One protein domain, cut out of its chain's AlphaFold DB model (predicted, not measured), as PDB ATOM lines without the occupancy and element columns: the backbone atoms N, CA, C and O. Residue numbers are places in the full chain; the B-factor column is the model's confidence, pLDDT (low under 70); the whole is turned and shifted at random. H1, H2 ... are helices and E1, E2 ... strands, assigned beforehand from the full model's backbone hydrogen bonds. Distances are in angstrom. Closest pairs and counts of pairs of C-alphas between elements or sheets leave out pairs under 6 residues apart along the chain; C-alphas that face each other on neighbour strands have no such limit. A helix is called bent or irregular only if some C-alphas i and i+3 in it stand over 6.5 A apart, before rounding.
ATOM      1  N   ILE A   3     176.229 157.938 181.563       96.19
ATOM      2  CA  ILE A   3     175.147 156.962 181.649       96.19
ATOM      3  C   ILE A   3     175.514 155.785 180.754       96.19
ATOM      4  O   ILE A   3     175.570 155.909 179.535       96.19
ATOM      5  N   PHE A   4     175.744 154.637 181.384       96.12
ATOM      6  CA  PHE A   4     176.127 153.417 180.688       96.12
ATOM      7  C   PHE A   4     174.906 152.523 180.468       96.12
ATOM      8  O   PHE A   4     174.282 152.060 181.430       96.12
ATOM      9  N   PHE A   5     174.571 152.271 179.207       95.44
ATOM     10  CA  PHE A   5     173.510 151.356 178.791       95.44
ATOM     11  C   PHE A   5     174.094 149.990 178.447       95.44
ATOM     12  O   PHE A   5     175.260 149.880 178.096       95.44
ATOM     13  N   LYS A   6     173.287 148.924 178.505       94.56
ATOM     14  CA  LYS A   6     173.669 147.695 177.788       94.56
ATOM     15  C   LYS A   6     173.853 148.047 176.314       94.56
ATOM     16  O   LYS A   6     173.056 148.835 175.809       94.56
ATOM     17  N   ASP A   7     174.859 147.483 175.657       94.25
ATOM     18  CA  ASP A   7     175.229 147.893 174.298       94.25
ATOM     19  C   ASP A   7     174.042 147.765 173.322       94.25
ATOM     20  O   ASP A   7     173.797 148.663 172.523       94.25
ATOM     21  N   GLU A   8     173.205 146.736 173.477       94.69
ATOM     22  CA  GLU A   8     172.009 146.532 172.644       94.69
ATOM     23  C   GLU A   8     170.870 147.512 172.959       94.69
ATOM     24  O   GLU A   8     169.993 147.734 172.134       94.69
ATOM     25  N   ALA A   9     170.839 148.071 174.172       92.75
ATOM     26  CA  ALA A   9     169.833 149.052 174.581       92.75
ATOM     27  C   ALA A   9     170.223 150.487 174.203       92.75
ATOM     28  O   ALA A   9     169.375 151.376 174.249       92.75
ATOM     29  N   LEU A  10     171.502 150.714 173.892       93.81
ATOM     30  CA  LEU A  10     171.984 151.979 173.350       93.81
ATOM     31  C   LEU A  10     171.634 152.110 171.862       93.81
ATOM     32  O   LEU A  10     171.394 153.213 171.377       93.81
ATOM     33  N   GLU A  11     171.579 150.989 171.139       92.38
ATOM     34  CA  GLU A  11     171.181 150.966 169.734       92.38
ATOM     35  C   GLU A  11     169.737 151.478 169.573       92.38
ATOM     36  O   GLU A  11     168.782 150.891 170.080       92.38
ATOM     37  N   GLY A  12     169.579 152.606 168.874       90.06
ATOM     38  CA  GLY A  12     168.279 153.256 168.686       90.06
ATOM     39  C   GLY A  12     167.775 154.047 169.898       90.06
ATOM     40  O   GLY A  12     166.585 154.358 169.962       90.06
ATOM     41  N   LEU A  13     168.642 154.369 170.867       95.06
ATOM     42  CA  LEU A  13     168.289 155.266 171.964       95.06
ATOM     43  C   LEU A  13     167.985 156.675 171.430       95.06
ATOM     44  O   LEU A  13     168.857 157.363 170.911       95.06
ATOM     45  N   GLU A  14     166.755 157.134 171.649       96.00
ATOM     46  CA  GLU A  14     166.370 158.530 171.439       96.00
ATOM     47  C   GLU A  14     166.787 159.353 172.669       96.00
ATOM     48  O   GLU A  14     166.028 159.486 173.634       96.00
ATOM     49  N   GLU A  15     168.025 159.860 172.672       96.25
ATOM     50  CA  GLU A  15     168.625 160.518 173.844       96.25
ATOM     51  C   GLU A  15     167.799 161.712 174.350       96.25
ATOM     52  O   GLU A  15     167.588 161.843 175.557       96.25
ATOM     53  N   GLU A  16     167.261 162.540 173.448       97.62
ATOM     54  CA  GLU A  16     166.378 163.662 173.799       97.62
ATOM     55  C   GLU A  16     165.134 163.180 174.555       97.62
ATOM     56  O   GLU A  16     164.808 163.692 175.628       97.62
ATOM     57  N   ALA A  17     164.467 162.150 174.032       97.62
ATOM     58  CA  ALA A  17     163.282 161.575 174.655       97.62
ATOM     59  C   ALA A  17     163.612 160.901 175.994       97.62
ATOM     60  O   ALA A  17     162.781 160.887 176.905       97.62
ATOM     61  N   TRP A  18     164.816 160.343 176.143       97.62
ATOM     62  CA  TRP A  18     165.287 159.807 177.417       97.62
ATOM     63  C   TRP A  18     165.495 160.920 178.448       97.62
ATOM     64  O   TRP A  18     164.962 160.841 179.556       97.62
ATOM     65  N   VAL A  19     166.212 161.987 178.088       98.06
ATOM     66  CA  VAL A  19     166.472 163.118 178.993       98.06
ATOM     67  C   VAL A  19     165.180 163.861 179.340       98.06
ATOM     68  O   VAL A  19     165.003 164.263 180.490       98.06
ATOM     69  N   GLY A  20     164.238 163.969 178.399       97.56
ATOM     70  CA  GLY A  20     162.930 164.596 178.607       97.56
ATOM     71  C   GLY A  20     162.049 163.903 179.652       97.56
ATOM     72  O   GLY A  20     161.089 164.496 180.137       97.56
ATOM     73  N   GLN A  21     162.385 162.674 180.061       97.75
ATOM     74  CA  GLN A  21     161.716 161.994 181.176       97.75
ATOM     75  C   GLN A  21     162.163 162.514 182.549       97.75
ATOM     76  O   GLN A  21     161.450 162.316 183.531       97.75
ATOM     77  N   ILE A  22     163.332 163.159 182.643       97.00
ATOM     78  CA  ILE A  22     163.847 163.731 183.897       97.00
ATOM     79  C   ILE A  22     163.051 164.988 184.260       97.00
ATOM     80  O   ILE A  22     162.613 165.143 185.399       97.00
ATOM     81  N   ALA A  23     162.894 165.889 183.291       97.56
ATOM     82  CA  ALA A  23     162.120 167.119 183.381       97.56
ATOM     83  C   ALA A  23     161.847 167.667 181.964       97.56
ATOM     84  O   ALA A  23     162.599 167.335 181.043       97.56
ATOM     85  N   PRO A  24     160.825 168.527 181.784       98.00
ATOM     86  CA  PRO A  24     160.547 169.176 180.504       98.00
ATOM     87  C   PRO A  24     161.750 169.941 179.931       98.00
ATOM     88  O   PRO A  24     162.478 170.621 180.665       98.00
ATOM     89  N   LEU A  25     161.942 169.824 178.617       98.38
ATOM     90  CA  LEU A  25     163.069 170.378 177.869       98.38
ATOM     91  C   LEU A  25     162.642 171.578 177.023       98.38
ATOM     92  O   LEU A  25     161.630 171.523 176.335       98.38
ATOM     93  N   GLU A  26     163.476 172.613 177.020       98.31
ATOM     94  CA  GLU A  26     163.415 173.736 176.074       98.31
ATOM     95  C   GLU A  26     164.350 173.514 174.881       98.31
ATOM     96  O   GLU A  26     164.090 173.971 173.770       98.31
ATOM     97  N   LEU A  27     165.472 172.824 175.108       98.25
ATOM     98  CA  LEU A  27     166.437 172.489 174.068       98.25
ATOM     99  C   LEU A  27     167.183 171.211 174.430       98.25
ATOM    100  O   LEU A  27     167.664 171.060 175.556       98.25
ATOM    101  N   TYR A  28     167.380 170.358 173.436       98.44
ATOM    102  CA  TYR A  28     168.346 169.277 173.486       98.44
ATOM    103  C   TYR A  28     169.150 169.240 172.188       98.44
ATOM    104  O   TYR A  28     168.600 169.418 171.104       98.44
ATOM    105  N   TYR A  29     170.461 169.045 172.291       97.69
ATOM    106  CA  TYR A  29     171.324 168.829 171.132       97.69
ATOM    107  C   TYR A  29     172.620 168.121 171.531       97.69
ATOM    108  O   TYR A  29     173.052 168.198 172.683       97.69
ATOM    109  N   VAL A  30     173.270 167.476 170.563       96.00
ATOM    110  CA  VAL A  30     174.620 166.921 170.724       96.00
ATOM    111  C   VAL A  30     175.641 168.016 170.416       96.00
ATOM    112  O   VAL A  30     175.616 168.607 169.335       96.00
ATOM    113  N   ASN A  31     176.512 168.317 171.378       94.00
ATOM    114  CA  ASN A  31     177.479 169.407 171.263       94.00
ATOM    115  C   ASN A  31     178.738 169.013 170.468       94.00
ATOM    116  O   ASN A  31     178.886 167.887 169.999       94.00
ATOM    117  N   GLU A  32     179.673 169.951 170.331       94.69
ATOM    118  CA  GLU A  32     180.922 169.786 169.579       94.69
ATOM    119  C   GLU A  32     181.856 168.683 170.110       94.69
ATOM    120  O   GLU A  32     182.803 168.305 169.421       94.69
ATOM    121  N   PHE A  33     181.591 168.155 171.307       91.19
ATOM    122  CA  PHE A  33     182.326 167.046 171.917       91.19
ATOM    123  C   PHE A  33     181.600 165.701 171.792       91.19
ATOM    124  O   PHE A  33     182.121 164.698 172.270       91.19
ATOM    125  N   GLY A  34     180.426 165.669 171.154       90.88
ATOM    126  CA  GLY A  34     179.597 164.469 171.054       90.88
ATOM    127  C   GLY A  34     178.695 164.234 172.268       90.88
ATOM    128  O   GLY A  34     178.086 163.176 172.360       90.88
ATOM    129  N   ASN A  35     178.570 165.207 173.179       92.06
ATOM    130  CA  ASN A  35     177.808 165.035 174.417       92.06
ATOM    131  C   ASN A  35     176.400 165.620 174.284       92.06
ATOM    132  O   ASN A  35     176.225 166.751 173.813       92.06
ATOM    133  N   GLY A  36     175.408 164.904 174.804       96.75
ATOM    134  CA  GLY A  36     174.037 165.379 174.932       96.75
ATOM    135  C   GLY A  36     173.936 166.562 175.893       96.75
ATOM    136  O   GLY A  36     174.195 166.438 177.092       96.75
ATOM    137  N   THR A  37     173.541 167.724 175.386       98.12
ATOM    138  CA  THR A  37     173.367 168.954 176.164       98.12
ATOM    139  C   THR A  37     171.896 169.334 176.215       98.12
ATOM    140  O   THR A  37     171.267 169.557 175.184       98.12
ATOM    141  N   ALA A  38     171.373 169.462 177.431       98.25
ATOM    142  CA  ALA A  38     169.985 169.799 177.705       98.25
ATOM    143  C   ALA A  38     169.857 171.183 178.350       98.25
ATOM    144  O   ALA A  38     170.644 171.548 179.231       98.25
ATOM    145  N   ILE A  39     168.823 171.919 177.960       98.44
ATOM    146  CA  ILE A  39     168.288 173.071 178.682       98.44
ATOM    147  C   ILE A  39     166.863 172.702 179.081       98.44
ATOM    148  O   ILE A  39     166.016 172.480 178.219       98.44
ATOM    149  N   PHE A  40     166.612 172.606 180.382       98.56
ATOM    150  CA  PHE A  40     165.279 172.335 180.921       98.56
ATOM    151  C   PHE A  40     164.445 173.627 180.986       98.56
ATOM    152  O   PHE A  40     165.009 174.721 181.004       98.56
ATOM    153  N   GLU A  41     163.117 173.525 181.097       98.19
ATOM    154  CA  GLU A  41     162.201 174.688 181.225       98.19
ATOM    155  C   GLU A  41     162.546 175.617 182.400       98.19
ATOM    156  O   GLU A  41     162.326 176.825 182.356       98.19
ATOM    157  N   ASN A  42     163.156 175.077 183.458       97.38
ATOM    158  CA  ASN A  42     163.636 175.862 184.596       97.38
ATOM    159  C   ASN A  42     165.024 176.502 184.372       97.38
ATOM    160  O   ASN A  42     165.626 177.001 185.324       97.38
ATOM    161  N   LEU A  43     165.545 176.460 183.141       97.25
ATOM    162  CA  LEU A  43     166.860 176.949 182.711       97.25
ATOM    163  C   LEU A  43     168.060 176.283 183.397       97.25
ATOM    164  O   LEU A  43     169.196 176.750 183.272       97.25
ATOM    165  N   VAL A  44     167.850 175.157 184.086       98.12
ATOM    166  CA  VAL A  44     168.956 174.294 184.494       98.12
ATOM    167  C   VAL A  44     169.556 173.678 183.234       98.12
ATOM    168  O   VAL A  44     168.847 173.158 182.372       98.12
ATOM    169  N   ARG A  45     170.884 173.737 183.123       98.00
ATOM    170  CA  ARG A  45     171.625 173.040 182.069       98.00
ATOM    171  C   ARG A  45     172.057 171.664 182.552       98.00
ATOM    172  O   ARG A  45     172.625 171.543 183.637       98.00
ATOM    173  N   GLY A  46     171.829 170.650 181.727       97.38
ATOM    174  CA  GLY A  46     172.326 169.292 181.923       97.38
ATOM    175  C   GLY A  46     173.318 168.908 180.829       97.38
ATOM    176  O   GLY A  46     173.171 169.317 179.681       97.38
ATOM    177  N   GLU A  47     174.317 168.111 181.188       97.94
ATOM    178  CA  GLU A  47     175.217 167.462 180.234       97.94
ATOM    179  C   GLU A  47     175.224 165.959 180.512       97.94
ATOM    180  O   GLU A  47     175.419 165.526 181.658       97.94
ATOM    181  N   PHE A  48     174.992 165.171 179.469       97.62
ATOM    182  CA  PHE A  48     174.782 163.733 179.511       97.62
ATOM    183  C   PHE A  48     175.657 163.063 178.454       97.62
ATOM    184  O   PHE A  48     175.663 163.455 177.293       97.62
ATOM    185  N   HIS A  49     176.411 162.064 178.888       96.50
ATOM    186  CA  HIS A  49     177.287 161.253 178.058       96.50
ATOM    187  C   HIS A  49     176.667 159.860 178.026       96.50
ATOM    188  O   HIS A  49     176.553 159.228 179.083       96.50
ATOM    189  N   PHE A  50     176.201 159.430 176.857       95.44
ATOM    190  CA  PHE A  50     175.551 158.138 176.659       95.44
ATOM    191  C   PHE A  50     176.563 157.158 176.089       95.44
ATOM    192  O   PHE A  50     177.114 157.381 175.020       95.44
ATOM    193  N   GLU A  51     176.827 156.085 176.828       95.56
ATOM    194  CA  GLU A  51     177.889 155.143 176.492       95.56
ATOM    195  C   GLU A  51     177.410 153.701 176.611       95.56
ATOM    196  O   GLU A  51     176.530 153.364 177.413       95.56
ATOM    197  N   GLY A  52     178.031 152.824 175.827       95.25
ATOM    198  CA  GLY A  52     177.842 151.388 175.957       95.25
ATOM    199  C   GLY A  52     178.495 150.868 177.236       95.25
ATOM    200  O   GLY A  52     179.515 151.377 177.703       95.25
ATOM    201  N   ALA A  53     177.937 149.812 177.817       94.00
ATOM    202  CA  ALA A  53     178.510 149.123 178.967       94.00
ATOM    203  C   ALA A  53     179.914 148.582 178.649       94.00
ATOM    204  O   ALA A  53     180.748 148.472 179.555       94.00
ATOM    205  N   SER A  54     180.173 148.276 177.377       92.50
ATOM    206  CA  SER A  54     181.491 147.923 176.857       92.50
ATOM    207  C   SER A  54     182.518 149.062 176.951       92.50
ATOM    208  O   SER A  54     183.688 148.772 177.177       92.50
ATOM    209  N   GLY A  55     182.095 150.332 176.891       90.56
ATOM    210  CA  GLY A  55     182.958 151.524 176.945       90.56
ATOM    211  C   GLY A  55     183.330 152.004 178.354       90.56
ATOM    212  O   GLY A  55     183.923 153.065 178.524       90.56
ATOM    213  N   ARG A  56     182.988 151.257 179.412       91.69
ATOM    214  CA  ARG A  56     183.292 151.648 180.808       91.69
ATOM    215  C   ARG A  56     184.788 151.676 181.137       91.69
ATOM    216  O   ARG A  56     185.171 152.175 182.196       91.69
ATOM    217  N   ASP A  57     185.633 151.139 180.269       91.12
ATOM    218  CA  ASP A  57     187.088 151.232 180.365       91.12
ATOM    219  C   ASP A  57     187.613 152.664 180.199       91.12
ATOM    220  O   ASP A  57     188.655 152.977 180.773       91.12
ATOM    221  N   LEU A  58     186.853 153.573 179.572       92.19
ATOM    222  CA  LEU A  58     187.206 154.999 179.485       92.19
ATOM    223  C   LEU A  58     187.471 155.645 180.855       92.19
ATOM    224  O   LEU A  58     188.264 156.581 180.960       92.19
ATOM    225  N   ILE A  59     186.839 155.126 181.917       92.75
ATOM    226  CA  ILE A  59     186.992 155.628 183.291       92.75
ATOM    227  C   ILE A  59     188.433 155.436 183.777       92.75
ATOM    228  O   ILE A  59     188.942 156.256 184.540       92.75
ATOM    229  N   ASP A  60     189.112 154.383 183.312       89.31
ATOM    230  CA  ASP A  60     190.503 154.114 183.680       89.31
ATOM    231  C   ASP A  60     191.460 155.192 183.120       89.31
ATOM    232  O   ASP A  60     192.564 155.349 183.635       89.31
ATOM    233  N   GLY A  61     191.037 155.967 182.109       88.81
ATOM    234  CA  GLY A  61     191.805 157.063 181.507       88.81
ATOM    235  C   GLY A  61     191.610 158.436 182.164       88.81
ATOM    236  O   GLY A  61     192.190 159.423 181.712       88.81
ATOM    237  N   TRP A  62     190.794 158.556 183.215       89.62
ATOM    238  CA  TRP A  62     190.517 159.840 183.872       89.62
ATOM    239  C   TRP A  62     191.624 160.256 184.859       89.62
ATOM    240  O   TRP A  62     191.383 160.443 186.047       89.62
ATOM    241  N   GLU A  63     192.845 160.458 184.357       76.81
ATOM    242  CA  GLU A  63     194.080 160.650 185.148       76.81
ATOM    243  C   GLU A  63     194.059 161.817 186.151       76.81
ATOM    244  O   GLU A  63     194.801 161.816 187.131       76.81
ATOM    245  N   THR A  64     193.243 162.845 185.903       81.25
ATOM    246  CA  THR A  64     193.146 164.034 186.774       81.25
ATOM    247  C   THR A  64     191.832 164.113 187.544       81.25
ATOM    248  O   THR A  64     191.644 165.036 188.339       81.25
ATOM    249  N   ALA A  65     190.917 163.167 187.315       86.62
ATOM    250  CA  ALA A  65     189.659 163.120 188.036       86.62
ATOM    251  C   ALA A  65     189.880 162.542 189.432       86.62
ATOM    252  O   ALA A  65     190.634 161.593 189.629       86.62
ATOM    253  N   TYR A  66     189.167 163.101 190.401       90.44
ATOM    254  CA  TYR A  66     189.060 162.524 191.728       90.44
ATOM    255  C   TYR A  66     187.652 162.757 192.259       90.44
ATOM    256  O   TYR A  66     186.987 163.736 191.903       90.44
ATOM    257  N   PHE A  67     187.211 161.869 193.140       91.06
ATOM    258  CA  PHE A  67     185.936 162.000 193.826       91.06
ATOM    259  C   PHE A  67     186.131 161.913 195.341       91.06
ATOM    260  O   PHE A  67     186.882 161.066 195.823       91.06
ATOM    261  N   PRO A  68     185.439 162.758 196.127       90.00
ATOM    262  CA  PRO A  68     185.568 162.741 197.583       90.00
ATOM    263  C   PRO A  68     184.990 161.469 198.217       90.00
ATOM    264  O   PRO A  68     185.425 161.070 199.291       90.00
ATOM    265  N   SER A  69     183.989 160.855 197.584       93.94
ATOM    266  CA  SER A  69     183.419 159.578 198.004       93.94
ATOM    267  C   SER A  69     182.704 158.907 196.833       93.94
ATOM    268  O   SER A  69     182.355 159.569 195.848       93.94
ATOM    269  N   LEU A  70     182.473 157.601 196.949       94.94
ATOM    270  CA  LEU A  70     181.807 156.829 195.906       94.94
ATOM    271  C   LEU A  70     180.335 157.229 195.757       94.94
ATOM    272  O   LEU A  70     179.850 157.383 194.642       94.94
ATOM    273  N   GLU A  71     179.648 157.489 196.871       93.81
ATOM    274  CA  GLU A  71     178.223 157.853 196.918       93.81
ATOM    275  C   GLU A  71     177.943 159.192 196.232       93.81
ATOM    276  O   GLU A  71     176.833 159.451 195.777       93.81
ATOM    277  N   ARG A  72     178.952 160.066 196.159       90.75
ATOM    278  CA  ARG A  72     178.865 161.339 195.435       90.75
ATOM    279  C   ARG A  72     179.158 161.204 193.943       90.75
ATOM    280  O   ARG A  72     178.807 162.107 193.190       90.75
ATOM    281  N   ALA A  73     179.823 160.128 193.532       93.12
ATOM    282  CA  ALA A  73     180.252 159.902 192.157       93.12
ATOM    283  C   ALA A  73     179.315 158.955 191.393       93.12
ATOM    284  O   ALA A  73     179.081 159.142 190.200       93.12
ATOM    285  N   VAL A  74     178.765 157.949 192.077       96.38
ATOM    286  CA  VAL A  74     177.942 156.888 191.495       96.38
ATOM    287  C   VAL A  74     176.489 157.078 191.914       96.38
ATOM    288  O   VAL A  74     176.127 156.860 193.066       96.38
ATOM    289  N   VAL A  75     175.648 157.472 190.955       96.12
ATOM    290  CA  VAL A  75     174.203 157.659 191.177       96.12
ATOM    291  C   VAL A  75     173.464 156.319 191.187       96.12
ATOM    292  O   VAL A  75     172.566 156.106 191.999       96.12
ATOM    293  N   ALA A  76     173.834 155.408 190.286       95.75
ATOM    294  CA  ALA A  76     173.269 154.071 190.189       95.75
ATOM    295  C   ALA A  76     174.308 153.097 189.630       95.75
ATOM    296  O   ALA A  76     175.047 153.438 188.707       95.75
ATOM    297  N   ASP A  77     174.327 151.877 190.163       96.19
ATOM    298  CA  ASP A  77     175.190 150.796 189.698       96.19
ATOM    299  C   ASP A  77     174.482 149.452 189.899       96.19
ATOM    300  O   ASP A  77     174.122 149.088 191.018       96.19
ATOM    301  N   LYS A  78     174.207 148.751 188.797       94.88
ATOM    302  CA  LYS A  78     173.368 147.540 188.793       94.88
ATOM    303  C   LYS A  78     174.178 146.248 188.869       94.88
ATOM    304  O   LYS A  78     173.622 145.225 189.253       94.88
ATOM    305  N   ASP A  79     175.444 146.285 188.463       93.88
ATOM    306  CA  ASP A  79     176.330 145.119 188.375       93.88
ATOM    307  C   ASP A  79     177.595 145.261 189.244       93.88
ATOM    308  O   ASP A  79     178.336 144.292 189.405       93.88
ATOM    309  N   GLY A  80     177.815 146.432 189.854       95.38
ATOM    310  CA  GLY A  80     178.954 146.719 190.728       95.38
ATOM    311  C   GLY A  80     180.209 147.168 189.972       95.38
ATOM    312  O   GLY A  80     181.209 147.532 190.598       95.38
ATOM    313  N   GLU A  81     180.194 147.140 188.638       94.44
ATOM    314  CA  GLU A  81     181.373 147.411 187.815       94.44
ATOM    315  C   GLU A  81     181.729 148.901 187.814       94.44
ATOM    316  O   GLU A  81     182.911 149.260 187.863       94.44
ATOM    317  N   LEU A  82     180.720 149.779 187.810       94.94
ATOM    318  CA  LEU A  82     180.943 151.224 187.859       94.94
ATOM    319  C   LEU A  82     181.580 151.620 189.194       94.94
ATOM    320  O   LEU A  82     182.581 152.335 189.218       94.94
ATOM    321  N   SER A  83     181.062 151.079 190.295       96.06
ATOM    322  CA  SER A  83     181.581 151.276 191.646       96.06
ATOM    323  C   SER A  83     183.021 150.794 191.769       96.06
ATOM    324  O   SER A  83     183.862 151.487 192.340       96.06
ATOM    325  N   ARG A  84     183.337 149.632 191.185       95.19
ATOM    326  CA  ARG A  84     184.693 149.070 191.175       95.19
ATOM    327  C   ARG A  84     185.692 149.976 190.452       95.19
ATOM    328  O   ARG A  84     186.817 150.133 190.927       95.19
ATOM    329  N   ARG A  85     185.312 150.550 189.306       94.69
ATOM    330  CA  ARG A  85     186.177 151.428 188.496       94.69
ATOM    331  C   ARG A  85     186.321 152.810 189.116       94.69
ATOM    332  O   ARG A  85     187.437 153.234 189.401       94.69
ATOM    333  N   VAL A  86     185.200 153.470 189.405       94.75
ATOM    334  CA  VAL A  86     185.171 154.809 190.016       94.75
ATOM    335  C   VAL A  86     185.796 154.796 191.409       94.75
ATOM    336  O   VAL A  86     186.448 155.764 191.785       94.75
ATOM    337  N   GLY A  87     185.693 153.688 192.149       94.06
ATOM    338  CA  GLY A  87     186.343 153.519 193.449       94.06
ATOM    339  C   GLY A  87     187.861 153.735 193.423       94.06
ATOM    340  O   GLY A  87     188.424 154.143 194.431       94.06
ATOM    341  N   ARG A  88     188.525 153.545 192.273       91.94
ATOM    342  CA  ARG A  88     189.960 153.845 192.094       91.94
ATOM    343  C   ARG A  88     190.263 155.344 192.043       91.94
ATOM    344  O   ARG A  88     191.389 155.741 192.315       91.94
ATOM    345  N   LEU A  89     189.266 156.150 191.689       92.25
ATOM    346  CA  LEU A  89     189.325 157.611 191.625       92.25
ATOM    347  C   LEU A  89     188.839 158.258 192.933       92.25
ATOM    348  O   LEU A  89     188.864 159.482 193.069       92.25
ATOM    349  N   VAL A  90     188.355 157.458 193.891       92.94
ATOM    350  CA  VAL A  90     187.948 157.947 195.210       92.94
ATOM    351  C   VAL A  90     189.185 158.141 196.073       92.94
ATOM    352  O   VAL A  90     189.965 157.215 196.285       92.94
TER     353      VAL A  90
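This is residues 3 to 90 of the 227 residues of the protein "Lincosamide nucleotidyltransferase Lnu(F)" of Rubrobacteraceae bacterium (UniProt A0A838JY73). A strongly twisted sheet of four strands makes one end of the domain, and a small group of three helices, H3, H4 and H5, makes the other. The long strand E4 runs from the hairpins E2-E3 and E3-E4 toward the helices; E1 pairs beside its last residues, and H2 covers part of a face at the sheet's E2-E3 end. The printed part has 88 residues with five named helices and four named strands, in the order E1 H1 H2 E2 E3 E4 H3 H4 H5; the sheet's order is E1 E4 E3 E2, mixed, and the class is mixed, helices and strands. It is only just compact, close to loose, with a radius of gyration of the C-alphas of 14.2 A and spans of 37 by 30 by 25 A.

In the sheet, E4 is residues 45 to 52, 23.3 A long, from C-alpha 45 at (171.625, 173.040, 182.069) to C-alpha 52 at (177.842, 151.388, 175.957). E3 is residues 36 to 40, 12.7 A, E2 residues 25 to 30, 14.0 A, and E1 residues 3 to 5, beginning at C-alpha 3 (175.147, 156.962, 181.649). The helices are H1, residues 7 to 10; H2, 15 to 19; H3, 53 to 61, 15.7 A; H4, 70 to 73; and H5, 81 to 89, 13.5 A, ending at C-alpha 89 (189.325, 157.611, 191.625). H3 is irregular: C-alphas 54 and 57 are 7.4 A apart.

E2, E3 and E4 form a meander, each strand the antiparallel neighbour of the one before, with N 29 and O 37 at 3.0 A and N 46 and O 38 at 2.9 A. The pairing is staggered: E4 pairs with E3 over residues 45 to 48 and with E1, in parallel, over 50 to 52, where N 5 and O 51 are 2.9 A apart. E1, H1 H2 and E2 form a split strand-helix-strand unit, two strands of one sheet joined through helices and not neighbours, with E4 and E3 between them in the sheet, and its crossover is right-handed. H2 is on the sheet at a height of 8.0 A, only just over E3, on which 3 of its 5 C-alphas fall. H1 and H3 only graze the sheet. H3 and H5 touch at a shallow tilt of 8 degrees, the same way, the closest C-alphas being those of Ile 59 and Arg 85, 6.7 A. H4 touches H5, the closest C-alphas being those of Leu 70 and Gly 87, 6.1 A; neither is on the sheet. Every O i to N i+4 pair is within hydrogen-bond range in H2, 3 of 5 in H5 and 0 of 5 in H3, where 4 of 6 O i to N i+3 pairs are; H1 and H4 are too short for an i+4 pair.

The two C-alphas farthest apart are those of Glu 26 and Arg 88, 36.8 A. The printed part has no cut and no long link; H3 to H4 and H4 to H5 are short links and the others are tight. The mean pLDDT of the printed part is 94.5, and no printed residue is under 70.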